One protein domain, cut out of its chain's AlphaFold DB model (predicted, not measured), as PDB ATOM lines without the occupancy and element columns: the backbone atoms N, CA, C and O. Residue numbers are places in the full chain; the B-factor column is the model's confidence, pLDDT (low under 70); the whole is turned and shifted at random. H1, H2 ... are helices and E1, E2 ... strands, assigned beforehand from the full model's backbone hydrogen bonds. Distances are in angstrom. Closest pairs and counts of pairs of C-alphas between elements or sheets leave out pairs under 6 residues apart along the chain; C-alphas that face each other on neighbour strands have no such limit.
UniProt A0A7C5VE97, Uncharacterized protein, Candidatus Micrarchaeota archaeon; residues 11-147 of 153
ATOM      1  N   GLU A  11      90.301  11.106  83.437       92.56
ATOM      2  CA  GLU A  11      90.443  10.785  84.854       92.56
ATOM      3  C   GLU A  11      91.910  10.723  85.296       92.56
ATOM      4  O   GLU A  11      92.243  11.205  86.381       92.56
ATOM      5  N   TRP A  12      92.814  10.229  84.446       94.94
ATOM      6  CA  TRP A  12      94.248  10.220  84.741       94.94
ATOM      7  C   TRP A  12      94.833  11.628  84.682       94.94
ATOM      8  O   TRP A  12      95.657  11.979  85.524       94.94
ATOM      9  N   MET A  13      94.376  12.466  83.751       91.50
ATOM     10  CA  MET A  13      94.772  13.878  83.716       91.50
ATOM     11  C   MET A  13      94.355  14.608  84.995       91.50
ATOM     12  O   MET A  13      95.191  15.257  85.623       91.50
ATOM     13  N   LYS A  14      93.114  14.414  85.461       93.12
ATOM     14  CA  LYS A  14      92.642  14.975  86.740       93.12
ATOM     15  C   LYS A  14      93.485  14.503  87.929       93.12
ATOM     16  O   LYS A  14      93.823  15.307  88.800       93.12
ATOM     17  N   GLN A  15      93.846  13.218  87.971       93.62
ATOM     18  CA  GLN A  15      94.743  12.681  89.002       93.62
ATOM     19  C   GLN A  15      96.123  13.345  88.946       93.62
ATOM     20  O   GLN A  15      96.630  13.807  89.970       93.62
ATOM     21  N   LEU A  16      96.722  13.431  87.758       94.94
ATOM     22  CA  LEU A  16      98.033  14.040  87.573       94.94
ATOM     23  C   LEU A  16      98.024  15.527  87.946       94.94
ATOM     24  O   LEU A  16      98.951  15.988  88.607       94.94
ATOM     25  N   ASP A  17      96.974  16.269  87.598       94.12
ATOM     26  CA  ASP A  17      96.811  17.677  87.974       94.12
ATOM     27  C   ASP A  17      96.707  17.861  89.488       94.12
ATOM     28  O   ASP A  17      97.341  18.759  90.051       94.12
ATOM     29  N   LYS A  18      95.959  16.984  90.170       95.06
ATOM     30  CA  LYS A  18      95.868  16.973  91.636       95.06
ATOM     31  C   LYS A  18      97.253  16.812  92.262       95.06
ATOM     32  O   LYS A  18      97.625  17.603  93.130       95.06
ATOM     33  N   TYR A  19      98.035  15.831  91.813       94.56
ATOM     34  CA  TYR A  19      99.385  15.614  92.337       94.56
ATOM     35  C   TYR A  19     100.378  16.702  91.913       94.56
ATOM     36  O   TYR A  19     101.223  17.073  92.722       94.56
ATOM     37  N   THR A  20     100.240  17.269  90.712       94.75
ATOM     38  CA  THR A  20     101.042  18.409  90.234       94.75
ATOM     39  C   THR A  20     100.877  19.598  91.172       94.75
ATOM     40  O   THR A  20     101.874  20.143  91.640       94.75
ATOM     41  N   LYS A  21      99.631  19.949  91.519       95.25
ATOM     42  CA  LYS A  21      99.330  21.024  92.476       95.25
ATOM     43  C   LYS A  21      99.827  20.690  93.881       95.25
ATOM     44  O   LYS A  21     100.466  21.523  94.512       95.25
ATOM     45  N   LYS A  22      99.577  19.465  94.357       95.19
ATOM     46  CA  LYS A  22      99.956  19.028  95.712       95.19
ATOM     47  C   LYS A  22     101.475  18.996  95.916       95.19
ATOM     48  O   LYS A  22     101.979  19.475  96.926       95.19
ATOM     49  N   CYS A  23     102.207  18.434  94.959       94.31
ATOM     50  CA  CYS A  23     103.647  18.211  95.070       94.31
ATOM     51  C   CYS A  23     104.484  19.361  94.485       94.31
ATOM     52  O   CYS A  23     105.687  19.427  94.736       94.31
ATOM     53  N   GLY A  24     103.869  20.282  93.737       95.06
ATOM     54  CA  GLY A  24     104.566  21.376  93.061       95.06
ATOM     55  C   GLY A  24     105.431  20.883  91.899       95.06
ATOM     56  O   GLY A  24     106.613  21.234  91.811       95.06
ATOM     57  N   PHE A  25     104.875  20.022  91.043       96.12
ATOM     58  CA  PHE A  25     105.583  19.564  89.847       96.12
ATOM     59  C   PHE A  25     105.706  20.692  88.824       96.12
ATOM     60  O   PHE A  25     104.759  21.435  88.568       96.12
ATOM     61  N   THR A  26     106.883  20.788  88.221       95.50
ATOM     62  CA  THR A  26     107.123  21.585  87.018       95.50
ATOM     63  C   THR A  26     106.397  20.971  85.819       95.50
ATOM     64  O   THR A  26     105.988  19.806  85.845       95.50
ATOM     65  N   SER A  27     106.269  21.734  84.731       92.56
ATOM     66  CA  SER A  27     105.714  21.224  83.472       92.56
ATOM     67  C   SER A  27     106.486  20.005  82.951       92.56
ATOM     68  O   SER A  27     105.872  19.054  82.472       92.56
ATOM     69  N   GLU A  28     107.812  19.994  83.109       93.56
ATOM     70  CA  GLU A  28     108.677  18.877  82.710       93.56
ATOM     71  C   GLU A  28     108.418  17.618  83.547       93.56
ATOM     72  O   GLU A  28     108.219  16.537  82.995       93.56
ATOM     73  N   GLU A  29     108.347  17.756  84.874       95.25
ATOM     74  CA  GLU A  29     108.035  16.657  85.797       95.25
ATOM     75  C   GLU A  29     106.630  16.088  85.546       95.25
ATOM     76  O   GLU A  29     106.447  14.869  85.482       95.25
ATOM     77  N   LYS A  30     105.637  16.962  85.340       94.50
ATOM     78  CA  LYS A  30     104.269  16.565  84.986       94.50
ATOM     79  C   LYS A  30     104.257  15.762  83.686       94.50
ATOM     80  O   LYS A  30     103.674  14.679  83.631       94.50
ATOM     81  N   MET A  31     104.919  16.270  82.647       93.19
ATOM     82  CA  MET A  31     105.033  15.574  81.368       93.19
ATOM     83  C   MET A  31     105.753  14.236  81.500       93.19
ATOM     84  O   MET A  31     105.370  13.270  80.845       93.19
ATOM     85  N   PHE A  32     106.786  14.160  82.331       94.88
ATOM     86  CA  PHE A  32     107.513  12.925  82.570       94.88
ATOM     87  C   PHE A  32     106.607  11.848  83.188       94.88
ATOM     88  O   PHE A  32     106.513  10.747  82.643       94.88
ATOM     89  N   ILE A  33     105.839  12.177  84.233       95.44
ATOM     90  CA  ILE A  33     104.860  11.245  84.824       95.44
ATOM     91  C   ILE A  33     103.769  10.854  83.812       95.44
ATOM     92  O   ILE A  33     103.381   9.686  83.747       95.44
ATOM     93  N   ALA A  34     103.299  11.792  82.984       94.38
ATOM     94  CA  ALA A  34     102.346  11.499  81.910       94.38
ATOM     95  C   ALA A  34     102.915  10.500  80.883       94.38
ATOM     96  O   ALA A  34     102.237   9.537  80.509       94.38
ATOM     97  N   LYS A  35     104.181  10.670  80.470       94.50
ATOM     98  CA  LYS A  35     104.877   9.733  79.569       94.50
ATOM     99  C   LYS A  35     104.981   8.343  80.182       94.50
ATOM    100  O   LYS A  35     104.661   7.375  79.498       94.50
ATOM    101  N   LEU A  36     105.366   8.244  81.454       95.00
ATOM    102  CA  LEU A  36     105.427   6.968  82.172       95.00
ATOM    103  C   LEU A  36     104.047   6.297  82.236       95.00
ATOM    104  O   LEU A  36     103.927   5.105  81.959       95.00
ATOM    105  N   SER A  37     103.003   7.076  82.533       94.44
ATOM    106  CA  SER A  37     101.621   6.582  82.639       94.44
ATOM    107  C   SER A  37     101.160   5.963  81.326       94.44
ATOM    108  O   SER A  37     100.632   4.853  81.305       94.44
ATOM    109  N   LYS A  38     101.432   6.647  80.209       93.12
ATOM    110  CA  LYS A  38     101.115   6.157  78.867       93.12
ATOM    111  C   LYS A  38     101.979   4.960  78.465       93.12
ATOM    112  O   LYS A  38     101.445   3.969  77.981       93.12
ATOM    113  N   LYS A  39     103.296   5.033  78.682       94.25
ATOM    114  CA  LYS A  39     104.261   3.987  78.304       94.25
ATOM    115  C   LYS A  39     103.950   2.651  78.970       94.25
ATOM    116  O   LYS A  39     104.034   1.613  78.323       94.25
ATOM    117  N   TYR A  40     103.597   2.682  80.252       92.94
ATOM    118  CA  TYR A  40     103.326   1.478  81.032       92.94
ATOM    119  C   TYR A  40     101.841   1.165  81.198       92.94
ATOM    120  O   TYR A  40     101.507   0.175  81.842       92.94
ATOM    121  N   ASN A  41     100.963   1.985  80.615       92.69
ATOM    122  CA  ASN A  41      99.515   1.882  80.749       92.69
ATOM    123  C   ASN A  41      99.067   1.762  82.218       92.69
ATOM    124  O   ASN A  41      98.338   0.846  82.602       92.69
ATOM    125  N   VAL A  42      99.539   2.687  83.056       92.81
ATOM    126  CA  VAL A  42      99.215   2.743  84.486       92.81
ATOM    127  C   VAL A  42      98.785   4.145  84.903       92.81
ATOM    128  O   VAL A  42      99.330   5.122  84.389       92.81
ATOM    129  N   PRO A  43      97.867   4.274  85.880       94.62
ATOM    130  CA  PRO A  43      97.456   5.580  86.375       94.62
ATOM    131  C   PRO A  43      98.633   6.369  86.978       94.62
ATOM    132  O   PRO A  43      99.471   5.772  87.666       94.62
ATOM    133  N   PRO A  44      98.662   7.708  86.834       95.50
ATOM    134  CA  PRO A  44      99.683   8.568  87.438       95.50
ATOM    135  C   PRO A  44      99.839   8.354  88.944       95.50
ATOM    136  O   PRO A  44     100.953   8.305  89.458       95.50
ATOM    137  N   GLU A  45      98.726   8.150  89.649       94.81
ATOM    138  CA  GLU A  45      98.725   7.835  91.078       94.81
ATOM    139  C   GLU A  45      99.554   6.587  91.401       94.81
ATOM    140  O   GLU A  45     100.292   6.563  92.385       94.81
ATOM    141  N   ARG A  46      99.499   5.562  90.545       93.25
ATOM    142  CA  ARG A  46     100.253   4.325  90.750       93.25
ATOM    143  C   ARG A  46     101.751   4.537  90.570       93.25
ATOM    144  O   ARG A  46     102.527   3.952  91.325       93.25
ATOM    145  N   ILE A  47     102.155   5.367  89.613       95.06
ATOM    146  CA  ILE A  47     103.559   5.758  89.430       95.06
ATOM    147  C   ILE A  47     104.045   6.529  90.653       95.06
ATOM    148  O   ILE A  47     105.060   6.164  91.240       95.06
ATOM    149  N   ILE A  48     103.287   7.535  91.088       94.94
ATOM    150  CA  ILE A  48     103.636   8.375  92.240       94.94
ATOM    151  C   ILE A  48     103.743   7.532  93.515       94.94
ATOM    152  O   ILE A  48     104.725   7.661  94.243       94.94
ATOM    153  N   ALA A  49     102.803   6.613  93.749       92.38
ATOM    154  CA  ALA A  49     102.867   5.674  94.867       92.38
ATOM    155  C   ALA A  49     104.074   4.737  94.777       92.38
ATOM    156  O   ALA A  49     104.725   4.478  95.783       92.38
ATOM    157  N   THR A  50     104.401   4.252  93.577       91.94
ATOM    158  CA  THR A  50     105.579   3.401  93.364       91.94
ATOM    159  C   THR A  50     106.856   4.146  93.739       91.94
ATOM    160  O   THR A  50     107.677   3.592  94.462       91.94
ATOM    161  N   ILE A  51     107.000   5.405  93.322       92.12
ATOM    162  CA  ILE A  51     108.150   6.244  93.676       92.12
ATOM    163  C   ILE A  51     108.179   6.492  95.187       92.12
ATOM    164  O   ILE A  51     109.194   6.227  95.832       92.12
ATOM    165  N   ALA A  52     107.061   6.945  95.765       91.31
ATOM    166  CA  ALA A  52     106.966   7.272  97.183       91.31
ATOM    167  C   ALA A  52     107.358   6.083  98.064       91.31
ATOM    168  O   ALA A  52     108.213   6.237  98.927       91.31
ATOM    169  N   LEU A  53     106.797   4.895  97.814       88.88
ATOM    170  CA  LEU A  53     107.001   3.703  98.644       88.88
ATOM    171  C   LEU A  53     108.411   3.103  98.545       88.88
ATOM    172  O   LEU A  53     108.832   2.420  99.469       88.88
ATOM    173  N   ASN A  54     109.137   3.355  97.454       88.44
ATOM    174  CA  ASN A  54     110.429   2.710  97.173       88.44
ATOM    175  C   ASN A  54     111.642   3.630  97.309       88.44
ATOM    176  O   ASN A  54     112.779   3.184  97.153       88.44
ATOM    177  N   SER A  55     111.409   4.908  97.583       87.56
ATOM    178  CA  SER A  55     112.485   5.856  97.856       87.56
ATOM    179  C   SER A  55     112.899   5.758  99.322       87.56
ATOM    180  O   SER A  55     112.061   5.507 100.183       87.56
ATOM    181  N   THR A  56     114.158   6.002  99.647       85.06
ATOM    182  CA  THR A  56     114.661   6.090 101.026       85.06
ATOM    183  C   THR A  56     115.392   7.410 101.203       85.06
ATOM    184  O   THR A  56     115.833   8.015 100.228       85.06
ATOM    185  N   LYS A  57     115.439   7.904 102.443       83.56
ATOM    186  CA  LYS A  57     116.194   9.106 102.781       83.56
ATOM    187  C   LYS A  57     117.587   8.689 103.250       83.56
ATOM    188  O   LYS A  57     117.703   8.145 104.345       83.56
ATOM    189  N   VAL A  58     118.605   8.934 102.432       80.50
ATOM    190  CA  VAL A  58     120.021   8.645 102.714       80.50
ATOM    191  C   VAL A  58     120.759   9.979 102.752       80.50
ATOM    192  O   VAL A  58     120.563  10.808 101.871       80.50
ATOM    193  N   ASP A  59     121.512  10.254 103.819       78.88
ATOM    194  CA  ASP A  59     122.277  11.504 103.985       78.88
ATOM    195  C   ASP A  59     121.488  12.793 103.693       78.88
ATOM    196  O   ASP A  59     121.988  13.766 103.135       78.88
ATOM    197  N   LYS A  60     120.220  12.813 104.126       79.81
ATOM    198  CA  LYS A  60     119.241  13.901 103.920       79.81
ATOM    199  C   LYS A  60     118.734  14.060 102.478       79.81
ATOM    200  O   LYS A  60     117.827  14.873 102.277       79.81
ATOM    201  N   GLU A  61     119.206  13.267 101.523       83.94
ATOM    202  CA  GLU A  61     118.676  13.194 100.160       83.94
ATOM    203  C   GLU A  61     117.661  12.057 100.009       83.94
ATOM    204  O   GLU A  61     117.765  11.009 100.641       83.94
ATOM    205  N   TRP A  62     116.639  12.273  99.180       85.44
ATOM    206  CA  TRP A  62     115.715  11.210  98.797       85.44
ATOM    207  C   TRP A  62     116.218  10.523  97.535       85.44
ATOM    208  O   TRP A  62     116.400  11.179  96.508       85.44
ATOM    209  N   GLU A  63     116.365   9.206  97.591       83.12
ATOM    210  CA  GLU A  63     116.857   8.416  96.470       83.12
ATOM    211  C   GLU A  63     116.150   7.066  96.346       83.12
ATOM    212  O   GLU A  63     115.636   6.504  97.316       83.12
ATOM    213  N   ILE A  64     116.127   6.534  95.124       82.00
ATOM    214  CA  ILE A  64     115.796   5.133  94.873       82.00
ATOM    215  C   ILE A  64     117.102   4.361  95.029       82.00
ATOM    216  O   ILE A  64     117.982   4.454  94.176       82.00
ATOM    217  N   THR A  65     117.245   3.617  96.124       67.44
ATOM    218  CA  THR A  65     118.499   2.899  96.379       67.44
ATOM    219  C   THR A  65     118.703   1.771  95.361       67.44
ATOM    220  O   THR A  65     117.754   1.079  94.971       67.44
ATOM    221  N   LEU A  66     119.958   1.535  94.970       60.84
ATOM    222  CA  LEU A  66     120.361   0.363  94.181       60.84
ATOM    223  C   LEU A  66     119.927  -0.948  94.851       60.84
ATOM    224  O   LEU A  66     119.508  -1.876  94.162       60.84
ATOM    225  N   HIS A  67     119.943  -0.992  96.187       62.53
ATOM    226  CA  HIS A  67     119.443  -2.121  96.969       62.53
ATOM    227  C   HIS A  67     117.967  -2.421  96.661       62.53
ATOM    228  O   HIS A  67     117.613  -3.574  96.434       62.53
ATOM    229  N   THR A  68     117.108  -1.400  96.559       64.69
ATOM    230  CA  THR A  68     115.698  -1.578  96.175       64.69
ATOM    231  C   THR A  68     115.572  -2.174  94.768       64.69
ATOM    232  O   THR A  68     114.810  -3.118  94.566       64.69
ATOM    233  N   SER A  69     116.342  -1.681  93.794       61.25
ATOM    234  CA  SER A  69     116.313  -2.198  92.416       61.25
ATOM    235  C   SER A  69     116.790  -3.657  92.326       61.25
ATOM    236  O   SER A  69     116.091  -4.504  91.765       61.25
ATOM    237  N   LEU A  70     117.920  -3.977  92.966       67.25
ATOM    238  CA  LEU A  70     118.471  -5.334  93.044       67.25
ATOM    239  C   LEU A  70     117.528  -6.291  93.787       67.25
ATOM    240  O   LEU A  70     117.348  -7.428  93.358       67.25
ATOM    241  N   SER A  71     116.865  -5.823  94.850       75.69
ATOM    242  CA  SER A  71     115.907  -6.630  95.616       75.69
ATOM    243  C   SER A  71     114.728  -7.102  94.764       75.69
ATOM    244  O   SER A  71     114.297  -8.248  94.888       75.69
ATOM    245  N   TYR A  72     114.248  -6.263  93.837       82.19
ATOM    246  CA  TYR A  72     113.207  -6.668  92.898       82.19
ATOM    247  C   TYR A  72     113.721  -7.680  91.880       82.19
ATOM    248  O   TYR A  72     112.991  -8.617  91.577       82.19
ATOM    249  N   GLY A  73     114.960  -7.533  91.398       83.81
ATOM    250  CA  GLY A  73     115.600  -8.512  90.515       83.81
ATOM    251  C   GLY A  73     115.646  -9.904  91.149       83.81
ATOM    252  O   GLY A  73     115.044 -10.837  90.622       83.81
ATOM    253  N   TYR A  74     116.230 -10.013  92.347       86.44
ATOM    254  CA  TYR A  74     116.289 -11.279  93.086       86.44
ATOM    255  C   TYR A  74     114.902 -11.854  93.395       86.44
ATOM    256  O   TYR A  74     114.677 -13.056  93.253       86.44
ATOM    257  N   ALA A  75     113.945 -11.006  93.785       87.50
ATOM    258  CA  ALA A  75     112.579 -11.450  94.044       87.50
ATOM    259  C   ALA A  75     111.889 -11.971  92.773       87.50
ATOM    260  O   ALA A  75     111.140 -12.945  92.838       87.50
ATOM    261  N   ILE A  76     112.121 -11.342  91.618       91.94
ATOM    262  CA  ILE A  76     111.588 -11.794  90.328       91.94
ATOM    263  C   ILE A  76     112.177 -13.153  89.955       91.94
ATOM    264  O   ILE A  76     111.420 -14.033  89.546       91.94
ATOM    265  N   ASP A  77     113.486 -13.336  90.116       92.44
ATOM    266  CA  ASP A  77     114.156 -14.594  89.782       92.44
ATOM    267  C   ASP A  77     113.651 -15.743  90.665       92.44
ATOM    268  O   ASP A  77     113.225 -16.775  90.146       92.44
ATOM    269  N   ALA A  78     113.536 -15.519  91.978       92.75
ATOM    270  CA  ALA A  78     112.957 -16.493  92.905       92.75
ATOM    271  C   ALA A  78     111.503 -16.861  92.543       92.75
ATOM    272  O   ALA A  78     111.133 -18.038  92.530       92.75
ATOM    273  N   LEU A  79     110.673 -15.873  92.187       93.62
ATOM    274  CA  LEU A  79     109.292 -16.117  91.754       93.62
ATOM    275  C   LEU A  79     109.225 -16.868  90.417       93.62
ATOM    276  O   LEU A  79     108.305 -17.661  90.207       93.62
ATOM    277  N   LYS A  80     110.172 -16.635  89.501       95.25
ATOM    278  CA  LYS A  80     110.266 -17.366  88.227       95.25
ATOM    279  C   LYS A  80     110.629 -18.828  88.459       95.25
ATOM    280  O   LYS A  80     110.020 -19.699  87.836       95.25
ATOM    281  N   GLU A  81     111.555 -19.113  89.370       95.56
ATOM    282  CA  GLU A  81     111.872 -20.486  89.772       95.56
ATOM    283  C   GLU A  81     110.668 -21.191  90.404       95.56
ATOM    284  O   GLU A  81     110.358 -22.336  90.061       95.56
ATOM    285  N   GLU A  82     109.951 -20.507  91.296       93.56
ATOM    286  CA  GLU A  82     108.730 -21.029  91.911       93.56
ATOM    287  C   GLU A  82     107.648 -21.310  90.859       93.56
ATOM    288  O   GLU A  82     107.060 -22.394  90.841       93.56
ATOM    289  N   LEU A  83     107.447 -20.390  89.914       95.12
ATOM    290  CA  LEU A  83     106.503 -20.557  88.811       95.12
ATOM    291  C   LEU A  83     106.839 -21.785  87.956       95.12
ATOM    292  O   LEU A  83     105.935 -22.526  87.570       95.12
ATOM    293  N   GLN A  84     108.120 -22.033  87.677       95.31
ATOM    294  CA  GLN A  84     108.551 -23.230  86.948       95.31
ATOM    295  C   GLN A  84     108.233 -24.515  87.723       95.31
ATOM    296  O   GLN A  84     107.735 -25.480  87.138       95.31
ATOM    297  N   LYS A  85     108.442 -24.526  89.046       94.50
ATOM    298  CA  LYS A  85     108.070 -25.662  89.907       94.50
ATOM    299  C   LYS A  85     106.558 -25.910  89.883       94.50
ATOM    300  O   LYS A  85     106.137 -27.054  89.712       94.50
ATOM    301  N   VAL A  86     105.745 -24.855  89.988       92.75
ATOM    302  CA  VAL A  86     104.274 -24.948  89.919       92.75
ATOM    303  C   VAL A  86     103.819 -25.496  88.567       92.75
ATOM    304  O   VAL A  86     103.020 -26.432  88.537       92.75
ATOM    305  N   LYS A  87     104.366 -24.991  87.456       93.00
ATOM    306  CA  LYS A  87     104.054 -25.481  86.101       93.00
ATOM    307  C   LYS A  87     104.383 -26.958  85.932       93.00
ATOM    308  O   LYS A  87     103.535 -27.727  85.483       93.00
ATOM    309  N   LYS A  88     105.576 -27.374  86.367       92.94
ATOM    310  CA  LYS A  88     105.989 -28.780  86.315       92.94
ATOM    311  C   LYS A  88     105.041 -29.657  87.133       92.94
ATOM    312  O   LYS A  88     104.587 -30.687  86.642       92.94
ATOM    313  N   ASN A  89     104.685 -29.245  88.349       89.56
ATOM    314  CA  ASN A  89     103.754 -29.995  89.197       89.56
ATOM    315  C   ASN A  89     102.347 -30.079  88.583       89.56
ATOM    316  O   ASN A  89     101.736 -31.148  88.591       89.56
ATOM    317  N   LEU A  90     101.848 -28.990  87.994       90.69
ATOM    318  CA  LEU A  90     100.560 -28.949  87.299       90.69
ATOM    319  C   LEU A  90     100.479 -29.954  86.150       90.69
ATOM    320  O   LEU A  90      99.472 -30.648  86.024       90.69
ATOM    321  N   GLU A  91     101.524 -30.071  85.330       90.25
ATOM    322  CA  GLU A  91     101.558 -31.041  84.227       90.25
ATOM    323  C   GLU A  91     101.426 -32.491  84.707       90.25
ATOM    324  O   GLU A  91     100.769 -33.305  84.053       90.25
ATOM    325  N   HIS A  92     102.013 -32.815  85.861       85.38
ATOM    326  CA  HIS A  92     101.921 -34.153  86.445       85.38
ATOM    327  C   HIS A  92     100.517 -34.418  86.995       85.38
ATOM    328  O   HIS A  92      99.929 -35.465  86.727       85.38
ATOM    329  N   VAL A  93      99.947 -33.452  87.717       88.31
ATOM    330  CA  VAL A  93      98.645 -33.601  88.381       88.31
ATOM    331  C   VAL A  93      97.476 -33.555  87.387       88.31
ATOM    332  O   VAL A  93      96.486 -34.248  87.596       88.31
ATOM    333  N   LYS A  94      97.590 -32.843  86.256       88.00
ATOM    334  CA  LYS A  94      96.549 -32.795  85.200       88.00
ATOM    335  C   LYS A  94      96.224 -34.161  84.575       88.00
ATOM    336  O   LYS A  94      95.155 -34.332  83.968       88.00
ATOM    337  N   LYS A  95      97.141 -35.127  84.705       88.25
ATOM    338  CA  LYS A  95      96.957 -36.516  84.263       88.25
ATOM    339  C   LYS A  95      96.082 -37.321  85.230       88.25
ATOM    340  O   LYS A  95      95.416 -38.254  84.789       88.25
ATOM    341  N   ASP A  96      96.019 -36.933  86.503       88.44
ATOM    342  CA  ASP A  96      95.151 -37.547  87.507       88.44
ATOM    343  C   ASP A  96      93.714 -37.009  87.374       88.44
ATOM    344  O   ASP A  96      93.422 -35.843  87.648       88.44
ATOM    345  N   LYS A  97      92.796 -37.871  86.918       90.50
ATOM    346  CA  LYS A  97      91.375 -37.535  86.716       90.50
ATOM    347  C   LYS A  97      90.514 -37.720  87.969       90.50
ATOM    348  O   LYS A  97      89.313 -37.436  87.907       90.50
ATOM    349  N   SER A  98      91.094 -38.166  89.085       94.31
ATOM    350  CA  SER A  98      90.386 -38.313  90.357       94.31
ATOM    351  C   SER A  98      89.875 -36.966  90.882       94.31
ATOM    352  O   SER A  98      90.328 -35.893  90.476       94.31
ATOM    353  N   PHE A  99      88.925 -37.004  91.821       91.50
ATOM    354  CA  PHE A  99      88.467 -35.796  92.512       91.50
ATOM    355  C   PHE A  99      89.637 -35.043  93.166       91.50
ATOM    356  O   PHE A  99      89.755 -33.828  93.016       91.50
ATOM    357  N   VAL A 100      90.558 -35.775  93.801       90.38
ATOM    358  CA  VAL A 100      91.768 -35.212  94.415       90.38
ATOM    359  C   VAL A 100      92.669 -34.557  93.358       90.38
ATOM    360  O   VAL A 100      93.149 -33.443  93.577       90.38
ATOM    361  N   GLY A 101      92.850 -35.189  92.194       89.38
ATOM    362  CA  GLY A 101      93.595 -34.629  91.060       89.38
ATOM    363  C   GLY A 101      92.986 -33.332  90.515       89.38
ATOM    364  O   GLY A 101      93.698 -32.347  90.293       89.38
ATOM    365  N   LYS A 102      91.653 -33.268  90.394       90.94
ATOM    366  CA  LYS A 102      90.926 -32.048  89.991       90.94
ATOM    367  C   LYS A 102      91.108 -30.907  90.995       90.94
ATOM    368  O   LYS A 102      91.390 -29.783  90.583       90.94
ATOM    369  N   VAL A 103      91.006 -31.191  92.296       91.44
ATOM    370  CA  VAL A 103      91.211 -30.192  93.361       91.44
ATOM    371  C   VAL A 103      92.641 -29.649  93.332       91.44
ATOM    372  O   VAL A 103      92.837 -28.435  93.317       91.44
ATOM    373  N   LYS A 104      93.652 -30.522  93.251       89.75
ATOM    374  CA  LYS A 104      95.060 -30.100  93.163       89.75
ATOM    375  C   LYS A 104      95.349 -29.279  91.900       89.75
ATOM    376  O   LYS A 104      96.083 -28.298  91.975       89.75
ATOM    377  N   THR A 105      94.743 -29.636  90.765       90.25
ATOM    378  CA  THR A 105      94.856 -28.857  89.519       90.25
ATOM    379  C   THR A 105      94.301 -27.445  89.696       90.25
ATOM    380  O   THR A 105      94.966 -26.481  89.326       90.25
ATOM    381  N   PHE A 106      93.124 -27.302  90.316       91.06
ATOM    382  CA  PHE A 106      92.512 -25.994  90.566       91.06
ATOM    383  C   PHE A 106      93.412 -25.075  91.406       91.06
ATOM    384  O   PHE A 106      93.613 -23.913  91.046       91.06
ATOM    385  N   PHE A 107      93.977 -25.589  92.503       90.06
ATOM    386  CA  PHE A 107      94.896 -24.809  93.337       90.06
ATOM    387  C   PHE A 107      96.180 -24.448  92.588       90.06
ATOM    388  O   PHE A 107      96.561 -23.281  92.586       90.06
ATOM    389  N   GLY A 108      96.777 -25.395  91.857       90.44
ATOM    390  CA  GLY A 108      97.969 -25.109  91.060       90.44
ATOM    391  C   GLY A 108      97.737 -24.017  90.007       90.44
ATOM    392  O   GLY A 108      98.562 -23.118  89.871       90.44
ATOM    393  N   GLU A 109      96.606 -24.026  89.291       92.12
ATOM    394  CA  GLU A 109      96.291 -22.993  88.287       92.12
ATOM    395  C   GLU A 109      96.044 -21.618  88.919       92.12
ATOM    396  O   GLU A 109      96.328 -20.577  88.314       92.12
ATOM    397  N   ARG A 110      95.507 -21.595  90.142       92.25
ATOM    398  CA  ARG A 110      95.362 -20.367  90.923       92.25
ATOM    399  C   ARG A 110      96.730 -19.808  91.321       92.25
ATOM    400  O   ARG A 110      96.941 -18.604  91.155       92.25
ATOM    401  N   ASP A 111      97.635 -20.661  91.787       90.69
ATOM    402  CA  ASP A 111      98.991 -20.279  92.189       90.69
ATOM    403  C   ASP A 111      99.812 -19.800  90.987       90.69
ATOM    404  O   ASP A 111     100.430 -18.737  91.044       90.69
ATOM    405  N   GLU A 112      99.726 -20.494  89.849       93.38
ATOM    406  CA  GLU A 112     100.363 -20.083  88.594       93.38
ATOM    407  C   GLU A 112      99.924 -18.667  88.185       93.38
ATOM    408  O   GLU A 112     100.754 -17.782  87.945       93.38
ATOM    409  N   LYS A 113      98.608 -18.411  88.166       94.88
ATOM    410  CA  LYS A 113      98.052 -17.087  87.844       94.88
ATOM    411  C   LYS A 113      98.495 -16.019  88.842       94.88
ATOM    412  O   LYS A 113      98.729 -14.876  88.441       94.88
ATOM    413  N   TYR A 114      98.581 -16.358  90.126       93.69
ATOM    414  CA  TYR A 114      99.052 -15.441  91.160       93.69
ATOM    415  C   TYR A 114     100.521 -15.060  90.942       93.69
ATOM    416  O   TYR A 114     100.839 -13.867  90.906       93.69
ATOM    417  N   LEU A 115     101.396 -16.046  90.723       93.00
ATOM    418  CA  LEU A 115     102.826 -15.835  90.502       93.00
ATOM    419  C   LEU A 115     103.087 -15.005  89.242       93.00
ATOM    420  O   LEU A 115     103.821 -14.021  89.316       93.00
ATOM    421  N   ILE A 116     102.418 -15.304  88.121       94.25
ATOM    422  CA  ILE A 116     102.529 -14.512  86.880       94.25
ATOM    423  C   ILE A 116     102.167 -13.042  87.136       94.25
ATOM    424  O   ILE A 116     102.914 -12.137  86.756       94.25
ATOM    425  N   LYS A 117     101.044 -12.788  87.819       93.50
ATOM    426  CA  LYS A 117     100.620 -11.420  88.158       93.50
ATOM    427  C   LYS A 117     101.622 -10.721  89.078       93.50
ATOM    428  O   LYS A 117     101.864  -9.523  88.916       93.50
ATOM    429  N   LYS A 118     102.195 -11.442  90.044       92.12
ATOM    430  CA  LYS A 118     103.170 -10.897  90.996       92.12
ATOM    431  C   LYS A 118     104.496 -10.549  90.315       92.12
ATOM    432  O   LYS A 118     104.992  -9.445  90.530       92.12
ATOM    433  N   ILE A 119     105.003 -11.423  89.443       92.44
ATOM    434  CA  ILE A 119     106.204 -11.182  88.628       92.44
ATOM    435  C   ILE A 119     106.012  -9.936  87.763       92.44
ATOM    436  O   ILE A 119     106.799  -8.999  87.865       92.44
ATOM    437  N   ALA A 120     104.920  -9.873  86.994       91.62
ATOM    438  CA  ALA A 120     104.634  -8.727  86.128       91.62
ATOM    439  C   ALA A 120     104.552  -7.409  86.918       91.62
ATOM    440  O   ALA A 120     105.026  -6.367  86.464       91.62
ATOM    441  N   ARG A 121     103.987  -7.447  88.134       90.56
ATOM    442  CA  ARG A 121     103.941  -6.288  89.032       90.56
ATOM    443  C   ARG A 121     105.337  -5.837  89.466       90.56
ATOM    444  O   ARG A 121     105.579  -4.634  89.488       90.56
ATOM    445  N   TYR A 122     106.226  -6.751  89.845       90.88
ATOM    446  CA  TYR A 122     107.585  -6.396  90.272       90.88
ATOM    447  C   TYR A 122     108.446  -5.919  89.104       90.88
ATOM    448  O   TYR A 122     109.146  -4.921  89.246       90.88
ATOM    449  N   GLU A 123     108.319  -6.539  87.928       91.06
ATOM    450  CA  GLU A 123     108.988  -6.072  86.707       91.06
ATOM    451  C   GLU A 123     108.554  -4.646  86.342       91.06
ATOM    452  O   GLU A 123     109.385  -3.804  86.003       91.06
ATOM    453  N   LEU A 124     107.258  -4.345  86.455       91.25
ATOM    454  CA  LEU A 124     106.726  -3.001  86.240       91.25
ATOM    455  C   LEU A 124     107.287  -1.987  87.248       91.25
ATOM    456  O   LEU A 124     107.682  -0.891  86.849       91.25
ATOM    457  N   ILE A 125     107.338  -2.344  88.536       90.75
ATOM    458  CA  ILE A 125     107.921  -1.484  89.574       90.75
ATOM    459  C   ILE A 125     109.391  -1.204  89.254       90.75
ATOM    460  O   ILE A 125     109.774  -0.041  89.190       90.75
ATOM    461  N   GLY A 126     110.188  -2.240  88.978       88.31
ATOM    462  CA  GLY A 126     111.605  -2.094  88.639       88.31
ATOM    463  C   GLY A 126     111.832  -1.173  87.438       88.31
ATOM    464  O   GLY A 126     112.689  -0.294  87.494       88.31
ATOM    465  N   LYS A 127     111.009  -1.302  86.388       90.38
ATOM    466  CA  LYS A 127     111.052  -0.423  85.207       90.38
ATOM    467  C   LYS A 127     110.765   1.043  85.554       90.38
ATOM    468  O   LYS A 127     111.542   1.912  85.174       90.38
ATOM    469  N   ILE A 128     109.699   1.317  86.315       92.19
ATOM    470  CA  ILE A 128     109.358   2.684  86.753       92.19
ATOM    471  C   ILE A 128     110.484   3.275  87.609       92.19
ATOM    472  O   ILE A 128     110.884   4.416  87.394       92.19
ATOM    473  N   LEU A 129     111.006   2.507  88.567       90.50
ATOM    474  CA  LEU A 129     112.071   2.965  89.457       90.50
ATOM    475  C   LEU A 129     113.370   3.252  88.699       90.50
ATOM    476  O   LEU A 129     114.019   4.257  88.981       90.50
ATOM    477  N   GLY A 130     113.715   2.426  87.708       88.38
ATOM    478  CA  GLY A 130     114.865   2.658  86.836       88.38
ATOM    479  C   GLY A 130     114.772   3.993  86.095       88.38
ATOM    480  O   GLY A 130     115.723   4.770  86.126       88.38
ATOM    481  N   GLU A 131     113.613   4.308  85.510       91.56
ATOM    482  CA  GLU A 131     113.417   5.565  84.766       91.56
ATOM    483  C   GLU A 131     113.362   6.813  85.655       91.56
ATOM    484  O   GLU A 131     113.633   7.910  85.177       91.56
ATOM    485  N   VAL A 132     113.003   6.665  86.932       91.69
ATOM    486  CA  VAL A 132     112.891   7.788  87.879       91.69
ATOM    487  C   VAL A 132     114.182   7.993  88.687       91.69
ATOM    488  O   VAL A 132     114.339   9.041  89.307       91.69
ATOM    489  N   SER A 133     115.105   7.027  88.686       87.44
ATOM    490  CA  SER A 133     116.283   6.985  89.569       87.44
ATOM    491  C   SER A 133     117.151   8.253  89.558       87.44
ATOM    492  O   SER A 133     117.652   8.658  90.606       87.44
ATOM    493  N   ASP A 134     117.270   8.932  88.416       88.62
ATOM    494  CA  ASP A 134     118.041  10.169  88.248       88.62
ATOM    495  C   ASP A 134     117.241  11.447  88.583       88.62
ATOM    496  O   ASP A 134     117.800  12.542  88.689       88.62
ATOM    497  N   LYS A 135     115.924  11.346  88.792       90.81
ATOM    498  CA  LYS A 135     115.020  12.483  89.030       90.81
ATOM    499  C   LYS A 135     114.925  12.847  90.513       90.81
ATOM    500  O   LYS A 135     113.827  12.937  91.066       90.81
ATOM    501  N   LYS A 136     116.065  13.123  91.158       90.31
ATOM    502  CA  LYS A 136     116.159  13.429  92.606       90.31
ATOM    503  C   LYS A 136     115.137  14.470  93.093       90.31
ATOM    504  O   LYS A 136     114.456  14.256  94.094       90.31
ATOM    505  N   ASN A 137     114.969  15.572  92.356       92.31
ATOM    506  CA  ASN A 137     114.011  16.628  92.713       92.31
ATOM    507  C   ASN A 137     112.551  16.153  92.675       92.31
ATOM    508  O   ASN A 137     111.777  16.469  93.580       92.31
ATOM    509  N   LEU A 138     112.189  15.358  91.666       94.12
ATOM    510  CA  LEU A 138     110.853  14.780  91.544       94.12
ATOM    511  C   LEU A 138     110.586  13.793  92.684       94.12
ATOM    512  O   LEU A 138     109.544  13.874  93.337       94.12
ATOM    513  N   ILE A 139     111.547  12.904  92.952       93.44
ATOM    514  CA  ILE A 139     111.482  11.928  94.045       93.44
ATOM    515  C   ILE A 139     111.255  12.644  95.377       93.44
ATOM    516  O   ILE A 139     110.323  12.302  96.109       93.44
ATOM    517  N   LYS A 140     112.060  13.673  95.668       93.12
ATOM    518  CA  LYS A 140     111.940  14.486  96.881       93.12
ATOM    519  C   LYS A 140     110.539  15.075  97.034       93.12
ATOM    520  O   LYS A 140     109.900  14.866  98.061       93.12
ATOM    521  N   LYS A 141     110.028  15.759  96.003       94.62
ATOM    522  CA  LYS A 141     108.687  16.368  96.031       94.62
ATOM    523  C   LYS A 141     107.593  15.333  96.280       94.62
ATOM    524  O   LYS A 141     106.686  15.585  97.069       94.62
ATOM    525  N   ILE A 142     107.679  14.176  95.626       94.44
ATOM    526  CA  ILE A 142     106.731  13.077  95.823       94.44
ATOM    527  C   ILE A 142     106.787  12.583  97.270       94.44
ATOM    528  O   ILE A 142     105.748  12.507  97.923       94.44
ATOM    529  N   CYS A 143     107.972  12.283  97.796       91.50
ATOM    530  CA  CYS A 143     108.113  11.724  99.140       91.50
ATOM    531  C   CYS A 143     107.675  12.702 100.236       91.50
ATOM    532  O   CYS A 143     107.068  12.283 101.214       91.50
ATOM    533  N   GLU A 144     107.934  13.999 100.066       91.62
ATOM    534  CA  GLU A 144     107.613  15.013 101.078       91.62
ATOM    535  C   GLU A 144     106.155  15.481 101.024       91.62
ATOM    536  O   GLU A 144     105.598  15.861 102.053       91.62
ATOM    537  N   LYS A 145     105.526  15.486  99.841       93.44
ATOM    538  CA  LYS A 145     104.235  16.172  99.637       93.44
ATOM    539  C   LYS A 145     103.102  15.285  99.140       93.44
ATOM    540  O   LYS A 145     101.948  15.707  99.194       93.44
ATOM    541  N   SER A 146     103.365  14.065  98.666       90.94
ATOM    542  CA  SER A 146     102.295  13.200  98.140       90.94
ATOM    543  C   SER A 146     101.291  12.764  99.210       90.94
ATOM    544  O   SER A 146     100.139  12.495  98.870       90.94
ATOM    545  N   GLY A 147     101.679  12.755 100.491       87.25
ATOM    546  CA  GLY A 147     100.870  12.219 101.593       87.25
ATOM    547  C   GLY A 147     100.681  10.703 101.519       87.25
ATOM    548  O   GLY A 147      99.730  10.185 102.088       87.25
TER     549      GLY A 147
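What this domain is: This is residues 11 to 147 of the 153 residues of an uncharacterized protein of Candidatus Micrarchaeota archaeon (UniProt A0A7C5VE97). A long helical hairpin, H4 and H5 side by side, makes an arm, and at one end of it is a head that holds H1, H2, H3, H6 and the strands E1 and E2. In the head, H3 lies among H1, H2, H6 and the last turns of H5, and the small two-stranded hairpin E1 and E2 packs on H6. The printed part has 137 residues with six named helices and two named strands, in the order H1, H2, H3, E1, E2, H4, H5, H6; the sheet E1 - E2 is antiparallel and the class is mostly helix. The whole is loose, with a radius of gyration of the C-alphas of 19.7 A, and elongated, spanning 62 by 36 by 23 A, the arm giving most of the length.

Where its parts are: Look first at the sheet: E1 is residues 55 to 58 and E2 is residues 61 to 64. Next, H4, residues 66 to 93, begins at C-alpha 66 at (120.361, 0.363, 94.181) and runs 40.7 A. H5, residues 99 to 132, is the longest helix at 50.2 A; find its end at C-alpha 132 at (112.891, 7.788, 87.879). H6 is residues 136 to 145, and H3 is residues 44 to 54. H1, residues 11 to 23, begins at C-alpha 11 at (90.443, 10.785, 84.854) and is 18.3 A long; H2, residues 27 to 40, is 20.0 A long.

How they stand to each other: Start at the hairpin E1 and E2, antiparallel at 139 degrees, where N 56 and O 63 are 2.8 A apart and N 58 and O 61 are 2.9 A apart, both within hydrogen-bond range. E2 and H6 have 9 pairs of C-alphas within 8 A, and their closest C-alphas, those of Trp 62 and Lys 140, are 5.4 A apart. H6 touches H3, about perpendicular at 84 degrees, closest at the C-alphas of Ala 52 and Cys 143, 5.0 A. H3 is the hub, touching four helices. With its residues 125 to 132 alone, H5 touches H3 at 87 degrees, about perpendicular, closest at the C-alphas of Thr 50 and Ile 125, 6.6 A. H4 and H5 touch as a helical hairpin at a shallow tilt of 20 degrees, opposite ways, closest at the C-alphas of Ile 76 and Ile 119, 5.7 A. H2 touches H3 with residues 33 to 37 alone, and the closest C-alphas, of Ser 37 and Pro 44, are 5.5 A apart. H1 touches H3 at a steep tilt of 46 degrees, closest at the C-alphas of Leu 16 and Pro 44, 5.7 A. H1 and H4 are apart. In each of the six helices, every O i to N i+4 pair is within hydrogen-bond range.

The domain as a whole: The C-alphas farthest apart are those of Thr 26 and Ser 98, 62.3 A. The printed part has no cut, and the links between named elements are tight. Its mean pLDDT is 90.1; look for values under 70 at residues 65 to 70, of which 66 to 70 belong to H4.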